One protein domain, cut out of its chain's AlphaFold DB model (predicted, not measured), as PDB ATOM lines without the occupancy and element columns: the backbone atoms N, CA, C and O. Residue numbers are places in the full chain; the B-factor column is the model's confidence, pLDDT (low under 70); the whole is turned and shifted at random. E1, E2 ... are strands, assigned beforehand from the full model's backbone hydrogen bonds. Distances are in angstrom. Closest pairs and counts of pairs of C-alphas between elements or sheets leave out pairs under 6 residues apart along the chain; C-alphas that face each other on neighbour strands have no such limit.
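AT A GLANCE: This is residues 2 to 74 of the 209 residues of the protein "CHY-type domain-containing protein" of Mola mola (UniProt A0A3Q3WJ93). With little regular structure, two small hairpins, E1 with E2 and E3 with E4, make one end of a loose rod; the loop of residues 2 to 28 runs out to the other end at Asn 16 and folds back. The 73 printed residues have no named helix and strands E1, E2, E3, E4 in chain order, in two antiparallel sheets; the class is all strand, with only 16 residues in named elements. The radius of gyration of the C-alphas is 14.2 A, the spans 45 by 21 by 19 A.

IN THESE COORDINATES: Past residues 2 to 28, find C-alpha 29 at (-17.405, -23.197, -6.290), where E1, residues 29 to 32, begins its 10.0 A. E2 is 39 to 42, 9.5 A; E3 is 51 to 54, 10.4 A; E4 is 61 to 64, 10.5 A, ending at (-8.116, -16.609, -7.322).

HOW THE PARTS SIT: In the hairpin E1 and E2, look at N 31 and O 40, 2.9 A, within hydrogen-bond range. In the hairpin E3 and E4, N 62 and O 53 are 2.7 A apart. E2 and E3 are apart.

THE WHOLE: The farthest C-alphas, Asn 16 and His 59, are 45.6 A apart. The printed part has no cut, its three links are short, and no printed residue is under 70 in pLDDT.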
ATOM      1  N   LEU A   2     -16.319 -19.437 -15.322       74.31
ATOM      2  CA  LEU A   2     -15.414 -18.293 -15.309       74.31
ATOM      3  C   LEU A   2     -14.027 -18.759 -15.785       74.31
ATOM      4  O   LEU A   2     -13.581 -19.844 -15.406       74.31
ATOM      5  N   HIS A   3     -13.366 -17.972 -16.628       73.19
ATOM      6  CA  HIS A   3     -12.021 -18.261 -17.129       73.19
ATOM      7  C   HIS A   3     -11.162 -17.008 -16.974       73.19
ATOM      8  O   HIS A   3     -11.691 -15.907 -16.968       73.19
ATOM      9  N   HIS A   4      -9.836 -17.144 -16.951       76.62
ATOM     10  CA  HIS A   4      -8.915 -16.000 -16.864       76.62
ATOM     11  C   HIS A   4      -9.114 -14.926 -17.960       76.62
ATOM     12  O   HIS A   4      -8.684 -13.795 -17.797       76.62
ATOM     13  N   TYR A   5      -9.805 -15.263 -19.055       74.94
ATOM     14  CA  TYR A   5     -10.085 -14.351 -20.172       74.94
ATOM     15  C   TYR A   5     -11.567 -13.951 -20.273       74.94
ATOM     16  O   TYR A   5     -12.008 -13.472 -21.311       74.94
ATOM     17  N   SER A   6     -12.370 -14.239 -19.245       78.94
ATOM     18  CA  SER A   6     -13.796 -13.912 -19.201       78.94
ATOM     19  C   SER A   6     -14.203 -13.619 -17.765       78.94
ATOM     20  O   SER A   6     -14.244 -14.523 -16.930       78.94
ATOM     21  N   ASP A   7     -14.577 -12.374 -17.515       82.25
ATOM     22  CA  ASP A   7     -15.128 -11.871 -16.256       82.25
ATOM     23  C   ASP A   7     -16.636 -12.150 -16.096       82.25
ATOM     24  O   ASP A   7     -17.206 -11.939 -15.028       82.25
ATOM     25  N   VAL A   8     -17.293 -12.691 -17.128       86.25
ATOM     26  CA  VAL A   8     -18.714 -13.060 -17.075       86.25
ATOM     27  C   VAL A   8     -18.908 -14.420 -16.397       86.25
ATOM     28  O   VAL A   8     -18.533 -15.466 -16.937       86.25
ATOM     29  N   LEU A   9     -19.552 -14.419 -15.225       85.06
ATOM     30  CA  LEU A   9     -19.890 -15.638 -14.482       85.06
ATOM     31  C   LEU A   9     -20.997 -16.459 -15.172       85.06
ATOM     32  O   LEU A   9     -20.884 -17.686 -15.289       85.06
ATOM     33  N   GLY A  10     -22.051 -15.785 -15.646       85.88
ATOM     34  CA  GLY A  10     -23.216 -16.403 -16.277       85.88
ATOM     35  C   GLY A  10     -24.358 -15.419 -16.546       85.88
ATOM     36  O   GLY A  10     -24.193 -14.211 -16.399       85.88
ATOM     37  N   TYR A  11     -25.511 -15.966 -16.934       87.94
ATOM     38  CA  TYR A  11     -26.757 -15.233 -17.170       87.94
ATOM     39  C   TYR A  11     -27.824 -15.710 -16.183       87.94
ATOM     40  O   TYR A  11     -27.841 -16.885 -15.815       87.94
ATOM     41  N   LEU A  12     -28.699 -14.796 -15.768       87.19
ATOM     42  CA  LEU A  12     -29.827 -15.073 -14.885       87.19
ATOM     43  C   LEU A  12     -31.118 -14.701 -15.616       87.19
ATOM     44  O   LEU A  12     -31.331 -13.528 -15.916       87.19
ATOM     45  N   ASP A  13     -31.974 -15.689 -15.861       88.62
ATOM     46  CA  ASP A  13     -33.338 -15.468 -16.340       88.62
ATOM     47  C   ASP A  13     -34.265 -15.402 -15.124       88.62
ATOM     48  O   ASP A  13     -34.550 -16.413 -14.480       88.62
ATOM     49  N   LEU A  14     -34.682 -14.188 -14.760       87.12
ATOM     50  CA  LEU A  14     -35.479 -13.925 -13.563       87.12
ATOM     51  C   LEU A  14     -36.908 -13.527 -13.944       87.12
ATOM     52  O   LEU A  14     -37.122 -12.707 -14.836       87.12
ATOM     53  N   HIS A  15     -37.888 -14.057 -13.214       90.19
ATOM     54  CA  HIS A  15     -39.292 -13.660 -13.311       90.19
ATOM     55  C   HIS A  15     -39.724 -13.012 -11.996       90.19
ATOM     56  O   HIS A  15     -39.647 -13.649 -10.950       90.19
ATOM     57  N   ASN A  16     -40.176 -11.753 -12.046       89.94
ATOM     58  CA  ASN A  16     -40.619 -10.980 -10.874       89.94
ATOM     59  C   ASN A  16     -39.610 -10.953  -9.704       89.94
ATOM     60  O   ASN A  16     -40.002 -10.862  -8.544       89.94
ATOM     61  N   ALA A  17     -38.314 -11.015 -10.008       90.62
ATOM     62  CA  ALA A  17     -37.233 -10.938  -9.033       90.62
ATOM     63  C   ALA A  17     -36.083 -10.094  -9.593       90.62
ATOM     64  O   ALA A  17     -35.865 -10.058 -10.805       90.62
ATOM     65  N   ALA A  18     -35.340  -9.439  -8.704       89.75
ATOM     66  CA  ALA A  18     -34.113  -8.726  -9.033       89.75
ATOM     67  C   ALA A  18     -32.960  -9.314  -8.210       89.75
ATOM     68  O   ALA A  18     -33.156  -9.615  -7.030       89.75
ATOM     69  N   PRO A  19     -31.770  -9.494  -8.803       91.50
ATOM     70  CA  PRO A  19     -30.618  -9.957  -8.053       91.50
ATOM     71  C   PRO A  19     -30.144  -8.828  -7.133       91.50
ATOM     72  O   PRO A  19     -29.991  -7.689  -7.575       91.50
ATOM     73  N   ALA A  20     -29.938  -9.141  -5.855       90.69
ATOM     74  CA  ALA A  20     -29.505  -8.166  -4.856       90.69
ATOM     75  C   ALA A  20     -28.002  -8.271  -4.569       90.69
ATOM     76  O   ALA A  20     -27.298  -7.269  -4.639       90.69
ATOM     77  N   ASP A  21     -27.509  -9.481  -4.289       89.38
ATOM     78  CA  ASP A  21     -26.108  -9.728  -3.946       89.38
ATOM     79  C   ASP A  21     -25.662 -11.141  -4.372       89.38
ATOM     80  O   ASP A  21     -26.493 -12.030  -4.579       89.38
ATOM     81  N   LEU A  22     -24.349 -11.341  -4.516       90.81
ATOM     82  CA  LEU A  22     -23.705 -12.643  -4.687       90.81
ATOM     83  C   LEU A  22     -22.719 -12.866  -3.537       90.81
ATOM     84  O   LEU A  22     -21.580 -12.396  -3.578       90.81
ATOM     85  N   VAL A  23     -23.135 -13.635  -2.533       92.50
ATOM     86  CA  VAL A  23     -22.310 -13.943  -1.361       92.50
ATOM     87  C   VAL A  23     -21.355 -15.097  -1.687       92.50
ATOM     88  O   VAL A  23     -21.714 -16.270  -1.605       92.50
ATOM     89  N   LEU A  24     -20.111 -14.776  -2.066       90.88
ATOM     90  CA  LEU A  24     -19.111 -15.782  -2.474       90.88
ATOM     91  C   LEU A  24     -18.761 -16.796  -1.374       90.88
ATOM     92  O   LEU A  24     -18.377 -17.921  -1.690       90.88
ATOM     93  N   GLN A  25     -18.903 -16.423  -0.100       90.00
ATOM     94  CA  GLN A  25     -18.630 -17.318   1.028       90.00
ATOM     95  C   GLN A  25     -19.646 -18.462   1.130       90.00
ATOM     96  O   GLN A  25     -19.282 -19.551   1.563       90.00
ATOM     97  N   GLU A  26     -20.881 -18.233   0.681       89.06
ATOM     98  CA  GLU A  26     -21.962 -19.227   0.667       89.06
ATOM     99  C   GLU A  26     -22.008 -20.024  -0.646       89.06
ATOM    100  O   GLU A  26     -22.827 -20.924  -0.814       89.06
ATOM    101  N   CYS A  27     -21.125 -19.710  -1.598       89.81
ATOM    102  CA  CYS A  27     -21.061 -20.411  -2.870       89.81
ATOM    103  C   CYS A  27     -20.221 -21.690  -2.766       89.81
ATOM    104  O   CYS A  27     -19.059 -21.668  -2.353       89.81
ATOM    105  N   GLU A  28     -20.763 -22.795  -3.276       90.31
ATOM    106  CA  GLU A  28     -19.989 -23.994  -3.596       90.31
ATOM    107  C   GLU A  28     -19.373 -23.842  -4.989       90.31
ATOM    108  O   GLU A  28     -20.012 -24.071  -6.020       90.31
ATOM    109  N   LEU A  29     -18.115 -23.406  -5.035       89.81
ATOM    110  CA  LEU A  29     -17.405 -23.197  -6.290       89.81
ATOM    111  C   LEU A  29     -16.578 -24.433  -6.640       89.81
ATOM    112  O   LEU A  29     -16.004 -25.089  -5.777       89.81
ATOM    113  N   MET A  30     -16.463 -24.728  -7.933       90.88
ATOM    114  CA  MET A  30     -15.520 -25.719  -8.452       90.88
ATOM    115  C   MET A  30     -14.449 -24.990  -9.253       90.88
ATOM    116  O   MET A  30     -14.760 -24.310 -10.234       90.88
ATOM    117  N   VAL A  31     -13.187 -25.144  -8.861       90.81
ATOM    118  CA  VAL A  31     -12.050 -24.579  -9.589       90.81
ATOM    119  C   VAL A  31     -11.370 -25.657 -10.426       90.81
ATOM    120  O   VAL A  31     -11.205 -26.789  -9.986       90.81
ATOM    121  N   GLY A  32     -10.966 -25.313 -11.648       89.69
ATOM    122  CA  GLY A  32     -10.142 -26.171 -12.495       89.69
ATOM    123  C   GLY A  32      -8.683 -25.726 -12.490       89.69
ATOM    124  O   GLY A  32      -8.389 -24.571 -12.789       89.69
ATOM    125  N   CYS A  33      -7.753 -26.643 -12.227       90.56
ATOM    126  CA  CYS A  33      -6.333 -26.390 -12.451       90.56
ATOM    127  C   CYS A  33      -6.054 -26.308 -13.954       90.56
ATOM    128  O   CYS A  33      -6.297 -27.265 -14.689       90.56
ATOM    129  N   LEU A  34      -5.487 -25.200 -14.434       85.31
ATOM    130  CA  LEU A  34      -5.182 -25.069 -15.859       85.31
ATOM    131  C   LEU A  34      -4.026 -25.988 -16.300       85.31
ATOM    132  O   LEU A  34      -4.020 -26.435 -17.445       85.31
ATOM    133  N   SER A  35      -3.112 -26.365 -15.406       87.31
ATOM    134  CA  SER A  35      -1.988 -27.248 -15.744       87.31
ATOM    135  C   SER A  35      -2.426 -28.691 -16.020       87.31
ATOM    136  O   SER A  35      -2.104 -29.246 -17.068       87.31
ATOM    137  N   CYS A  36      -3.190 -29.308 -15.111       88.69
ATOM    138  CA  CYS A  36      -3.587 -30.721 -15.226       88.69
ATOM    139  C   CYS A  36      -5.063 -30.934 -15.596       88.69
ATOM    140  O   CYS A  36      -5.459 -32.049 -15.917       88.69
ATOM    141  N   SER A  37      -5.882 -29.876 -15.590       88.50
ATOM    142  CA  SER A  37      -7.333 -29.922 -15.843       88.50
ATOM    143  C   SER A  37      -8.147 -30.772 -14.863       88.50
ATOM    144  O   SER A  37      -9.287 -31.136 -15.169       88.50
ATOM    145  N   GLN A  38      -7.591 -31.026 -13.672       89.50
ATOM    146  CA  GLN A  38      -8.352 -31.536 -12.539       89.50
ATOM    147  C   GLN A  38      -9.208 -30.423 -11.932       89.50
ATOM    148  O   GLN A  38      -8.754 -29.285 -11.802       89.50
ATOM    149  N   GLU A  39     -10.436 -30.772 -11.562       91.06
ATOM    150  CA  GLU A  39     -11.371 -29.893 -10.863       91.06
ATOM    151  C   GLU A  39     -11.391 -30.250  -9.367       91.06
ATOM    152  O   GLU A  39     -11.326 -31.431  -9.020       91.06
ATOM    153  N   SER A  40     -11.468 -29.244  -8.499       90.69
ATOM    154  CA  SER A  40     -11.562 -29.396  -7.043       90.69
ATOM    155  C   SER A  40     -12.552 -28.382  -6.460       90.69
ATOM    156  O   SER A  40     -12.705 -27.291  -7.023       90.69
ATOM    157  N   PRO A  41     -13.241 -28.709  -5.354       92.50
ATOM    158  CA  PRO A  41     -14.108 -27.754  -4.681       92.50
ATOM    159  C   PRO A  41     -13.289 -26.602  -4.087       92.50
ATOM    160  O   PRO A  41     -12.148 -26.769  -3.659       92.50
ATOM    161  N   LEU A  42     -13.893 -25.423  -4.064       90.56
ATOM    162  CA  LEU A  42     -13.380 -24.210  -3.458       90.56
ATOM    163  C   LEU A  42     -14.500 -23.592  -2.621       90.56
ATOM    164  O   LEU A  42     -15.554 -23.237  -3.138       90.56
ATOM    165  N   GLN A  43     -14.244 -23.446  -1.327       89.88
ATOM    166  CA  GLN A  43     -15.152 -22.810  -0.367       89.88
ATOM    167  C   GLN A  43     -14.526 -21.528   0.168       89.88
ATOM    168  O   GLN A  43     -13.330 -21.322  -0.031       89.88
ATOM    169  N   ASN A  44     -15.273 -20.704   0.904       89.25
ATOM    170  CA  ASN A  44     -14.741 -19.545   1.633       89.25
ATOM    171  C   ASN A  44     -13.924 -18.600   0.732       89.25
ATOM    172  O   ASN A  44     -12.767 -18.289   1.036       89.25
ATOM    173  N   LEU A  45     -14.476 -18.239  -0.430       91.69
ATOM    174  CA  LEU A  45     -13.935 -17.171  -1.266       91.69
ATOM    175  C   LEU A  45     -14.547 -15.847  -0.796       91.69
ATOM    176  O   LEU A  45     -15.762 -15.750  -0.642       91.69
ATOM    177  N   SER A  46     -13.712 -14.839  -0.568       93.06
ATOM    178  CA  SER A  46     -14.136 -13.510  -0.116       93.06
ATOM    179  C   SER A  46     -13.759 -12.467  -1.157       93.06
ATOM    180  O   SER A  46     -12.723 -12.592  -1.813       93.06
ATOM    181  N   TYR A  47     -14.568 -11.416  -1.280       94.19
ATOM    182  CA  TYR A  47     -14.211 -10.288  -2.133       94.19
ATOM    183  C   TYR A  47     -12.952  -9.577  -1.627       94.19
ATOM    184  O   TYR A  47     -12.725  -9.467  -0.421       94.19
ATOM    185  N   GLY A  48     -12.123  -9.107  -2.560       93.75
ATOM    186  CA  GLY A  48     -10.915  -8.324  -2.275       93.75
ATOM    187  C   GLY A  48      -9.762  -9.105  -1.632       93.75
ATOM    188  O   GLY A  48      -8.722  -8.516  -1.351       93.75
ATOM    189  N   GLN A  49      -9.908 -10.415  -1.406       92.62
ATOM    190  CA  GLN A  49      -8.862 -11.266  -0.838       92.62
ATOM    191  C   GLN A  49      -8.410 -12.310  -1.859       92.62
ATOM    192  O   GLN A  49      -9.215 -13.089  -2.370       92.62
ATOM    193  N   SER A  50      -7.104 -12.345  -2.140       93.38
ATOM    194  CA  SER A  50      -6.515 -13.393  -2.975       93.38
ATOM    195  C   SER A  50      -6.483 -14.706  -2.200       93.38
ATOM    196  O   SER A  50      -5.918 -14.786  -1.107       93.38
ATOM    197  N   LYS A  51      -7.078 -15.745  -2.778       93.00
ATOM    198  CA  LYS A  51      -7.038 -17.104  -2.252       93.00
ATOM    199  C   LYS A  51      -6.015 -17.923  -3.022       93.00
ATOM    200  O   LYS A  51      -6.242 -18.274  -4.179       93.00
ATOM    201  N   GLU A  52      -4.906 -18.240  -2.364       94.44
ATOM    202  CA  GLU A  52      -3.836 -19.074  -2.913       94.44
ATOM    203  C   GLU A  52      -3.912 -20.505  -2.376       94.44
ATOM    204  O   GLU A  52      -4.157 -20.728  -1.192       94.44
ATOM    205  N   PHE A  53      -3.702 -21.486  -3.247       93.75
ATOM    206  CA  PHE A  53      -3.669 -22.907  -2.895       93.75
ATOM    207  C   PHE A  53      -2.928 -23.690  -3.978       93.75
ATOM    208  O   PHE A  53      -2.690 -23.186  -5.072       93.75
ATOM    209  N   ASN A  54      -2.552 -24.934  -3.696       95.31
ATOM    210  CA  ASN A  54      -1.897 -25.791  -4.682       95.31
ATOM    211  C   ASN A  54      -2.895 -26.797  -5.247       95.31
ATOM    212  O   ASN A  54      -3.759 -27.300  -4.534       95.31
ATOM    213  N   CYS A  55      -2.757 -27.124  -6.530       94.50
ATOM    214  CA  CYS A  55      -3.523 -28.213  -7.120       94.50
ATOM    215  C   CYS A  55      -3.178 -29.547  -6.438       94.50
ATOM    216  O   CYS A  55      -2.010 -29.928  -6.386       94.50
ATOM    217  N   GLU A  56      -4.191 -30.299  -6.018       93.88
ATOM    218  CA  GLU A  56      -4.023 -31.595  -5.341       93.88
ATOM    219  C   GLU A  56      -3.391 -32.687  -6.220       93.88
ATOM    220  O   GLU A  56      -2.915 -33.689  -5.703       93.88
ATOM    221  N   GLN A  57      -3.381 -32.510  -7.547       93.38
ATOM    222  CA  GLN A  57      -2.869 -33.516  -8.488       93.38
ATOM    223  C   GLN A  57      -1.480 -33.204  -9.044       93.38
ATOM    224  O   GLN A  57      -0.690 -34.110  -9.274       93.38
ATOM    225  N   CYS A  58      -1.185 -31.934  -9.330       94.06
ATOM    226  CA  CYS A  58       0.079 -31.546  -9.969       94.06
ATOM    227  C   CYS A  58       0.893 -30.539  -9.158       94.06
ATOM    228  O   CYS A  58       1.934 -30.091  -9.628       94.06
ATOM    229  N   HIS A  59       0.399 -30.138  -7.983       95.31
ATOM    230  CA  HIS A  59       1.032 -29.179  -7.076       95.31
ATOM    231  C   HIS A  59       1.352 -27.806  -7.688       95.31
ATOM    232  O   HIS A  59       2.042 -27.002  -7.069       95.31
ATOM    233  N   SER A  60       0.818 -27.495  -8.876       94.00
ATOM    234  CA  SER A  60       0.890 -26.146  -9.441       94.00
ATOM    235  C   SER A  60       0.193 -25.161  -8.506       94.00
ATOM    236  O   SER A  60      -0.923 -25.437  -8.049       94.00
ATOM    237  N   LYS A  61       0.833 -24.016  -8.256       94.62
ATOM    238  CA  LYS A  61       0.256 -22.926  -7.469       94.62
ATOM    239  C   LYS A  61      -0.923 -22.311  -8.228       94.62
ATOM    240  O   LYS A  61      -0.811 -21.991  -9.409       94.62
ATOM    241  N   LEU A  62      -2.048 -22.172  -7.545       92.19
ATOM    242  CA  LEU A  62      -3.282 -21.558  -8.018       92.19
ATOM    243  C   LEU A  62      -3.578 -20.327  -7.161       92.19
ATOM    244  O   LEU A  62      -3.272 -20.296  -5.968       92.19
ATOM    245  N   SER A  63      -4.165 -19.307  -7.776       92.88
ATOM    246  CA  SER A  63      -4.595 -18.086  -7.102       92.88
ATOM    247  C   SER A  63      -5.889 -17.594  -7.738       92.88
ATOM    248  O   SER A  63      -6.042 -17.643  -8.960       92.88
ATOM    249  N   ILE A  64      -6.833 -17.168  -6.901       92.00
ATOM    250  CA  ILE A  64      -8.116 -16.609  -7.322       92.00
ATOM    251  C   ILE A  64      -8.362 -15.339  -6.522       92.00
ATOM    252  O   ILE A  64      -8.316 -15.361  -5.294       92.00
ATOM    253  N   LEU A  65      -8.678 -14.258  -7.225       91.94
ATOM    254  CA  LEU A  65      -9.126 -12.999  -6.652       91.94
ATOM    255  C   LEU A  65     -10.439 -12.616  -7.333       91.94
ATOM    256  O   LEU A  65     -10.509 -12.553  -8.558       91.94
ATOM    257  N   ALA A  66     -11.467 -12.360  -6.530       91.62
ATOM    258  CA  ALA A  66     -12.691 -11.719  -6.981       91.62
ATOM    259  C   ALA A  66     -12.770 -10.351  -6.301       91.62
ATOM    260  O   ALA A  66     -12.848 -10.277  -5.080       91.62
ATOM    261  N   GLU A  67     -12.706  -9.262  -7.063       91.81
ATOM    262  CA  GLU A  67     -12.740  -7.913  -6.481       91.81
ATOM    263  C   GLU A  67     -14.166  -7.474  -6.153       91.81
ATOM    264  O   GLU A  67     -14.434  -6.965  -5.069       91.81
ATOM    265  N   SER A  68     -15.093  -7.691  -7.085       91.44
ATOM    266  CA  SER A  68     -16.511  -7.376  -6.926       91.44
ATOM    267  C   SER A  68     -17.347  -8.182  -7.917       91.44
ATOM    268  O   SER A  68     -16.825  -8.681  -8.915       91.44
ATOM    269  N   THR A  69     -18.651  -8.275  -7.660       91.62
ATOM    270  CA  THR A  69     -19.636  -8.783  -8.622       91.62
ATOM    271  C   THR A  69     -20.589  -7.660  -8.995       91.62
ATOM    272  O   THR A  69     -20.966  -6.843  -8.155       91.62
ATOM    273  N   ARG A  70     -20.987  -7.608 -10.267       92.00
ATOM    274  CA  ARG A  70     -21.974  -6.649 -10.767       92.00
ATOM    275  C   ARG A  70     -23.069  -7.387 -11.517       92.00
ATOM    276  O   ARG A  70     -22.782  -8.242 -12.351       92.00
ATOM    277  N   PHE A  71     -24.316  -7.012 -11.255       91.94
ATOM    278  CA  PHE A  71     -25.460  -7.471 -12.035       91.94
ATOM    279  C   PHE A  71     -25.763  -6.446 -13.123       91.94
ATOM    280  O   PHE A  71     -26.082  -5.294 -12.836       91.94
ATOM    281  N   GLN A  72     -25.651  -6.865 -14.380       90.12
ATOM    282  CA  GLN A  72     -25.982  -6.030 -15.527       90.12
ATOM    283  C   GLN A  72     -27.313  -6.489 -16.119       90.12
ATOM    284  O   GLN A  72     -27.435  -7.625 -16.575       90.12
ATOM    285  N   TYR A  73     -28.307  -5.599 -16.138       86.94
ATOM    286  CA  TYR A  73     -29.561  -5.872 -16.834       86.94
ATOM    287  C   TYR A  73     -29.318  -5.900 -18.345       86.94
ATOM    288  O   TYR A  73     -28.828  -4.928 -18.927       86.94
ATOM    289  N   ILE A  74     -29.671  -7.017 -18.977       85.19
ATOM    290  CA  ILE A  74     -29.606  -7.179 -20.426       85.19
ATOM    291  C   ILE A  74     -31.039  -7.057 -20.950       85.19
ATOM    292  O   ILE A  74     -31.830  -7.981 -20.751       85.19
TER     293      ILE A  74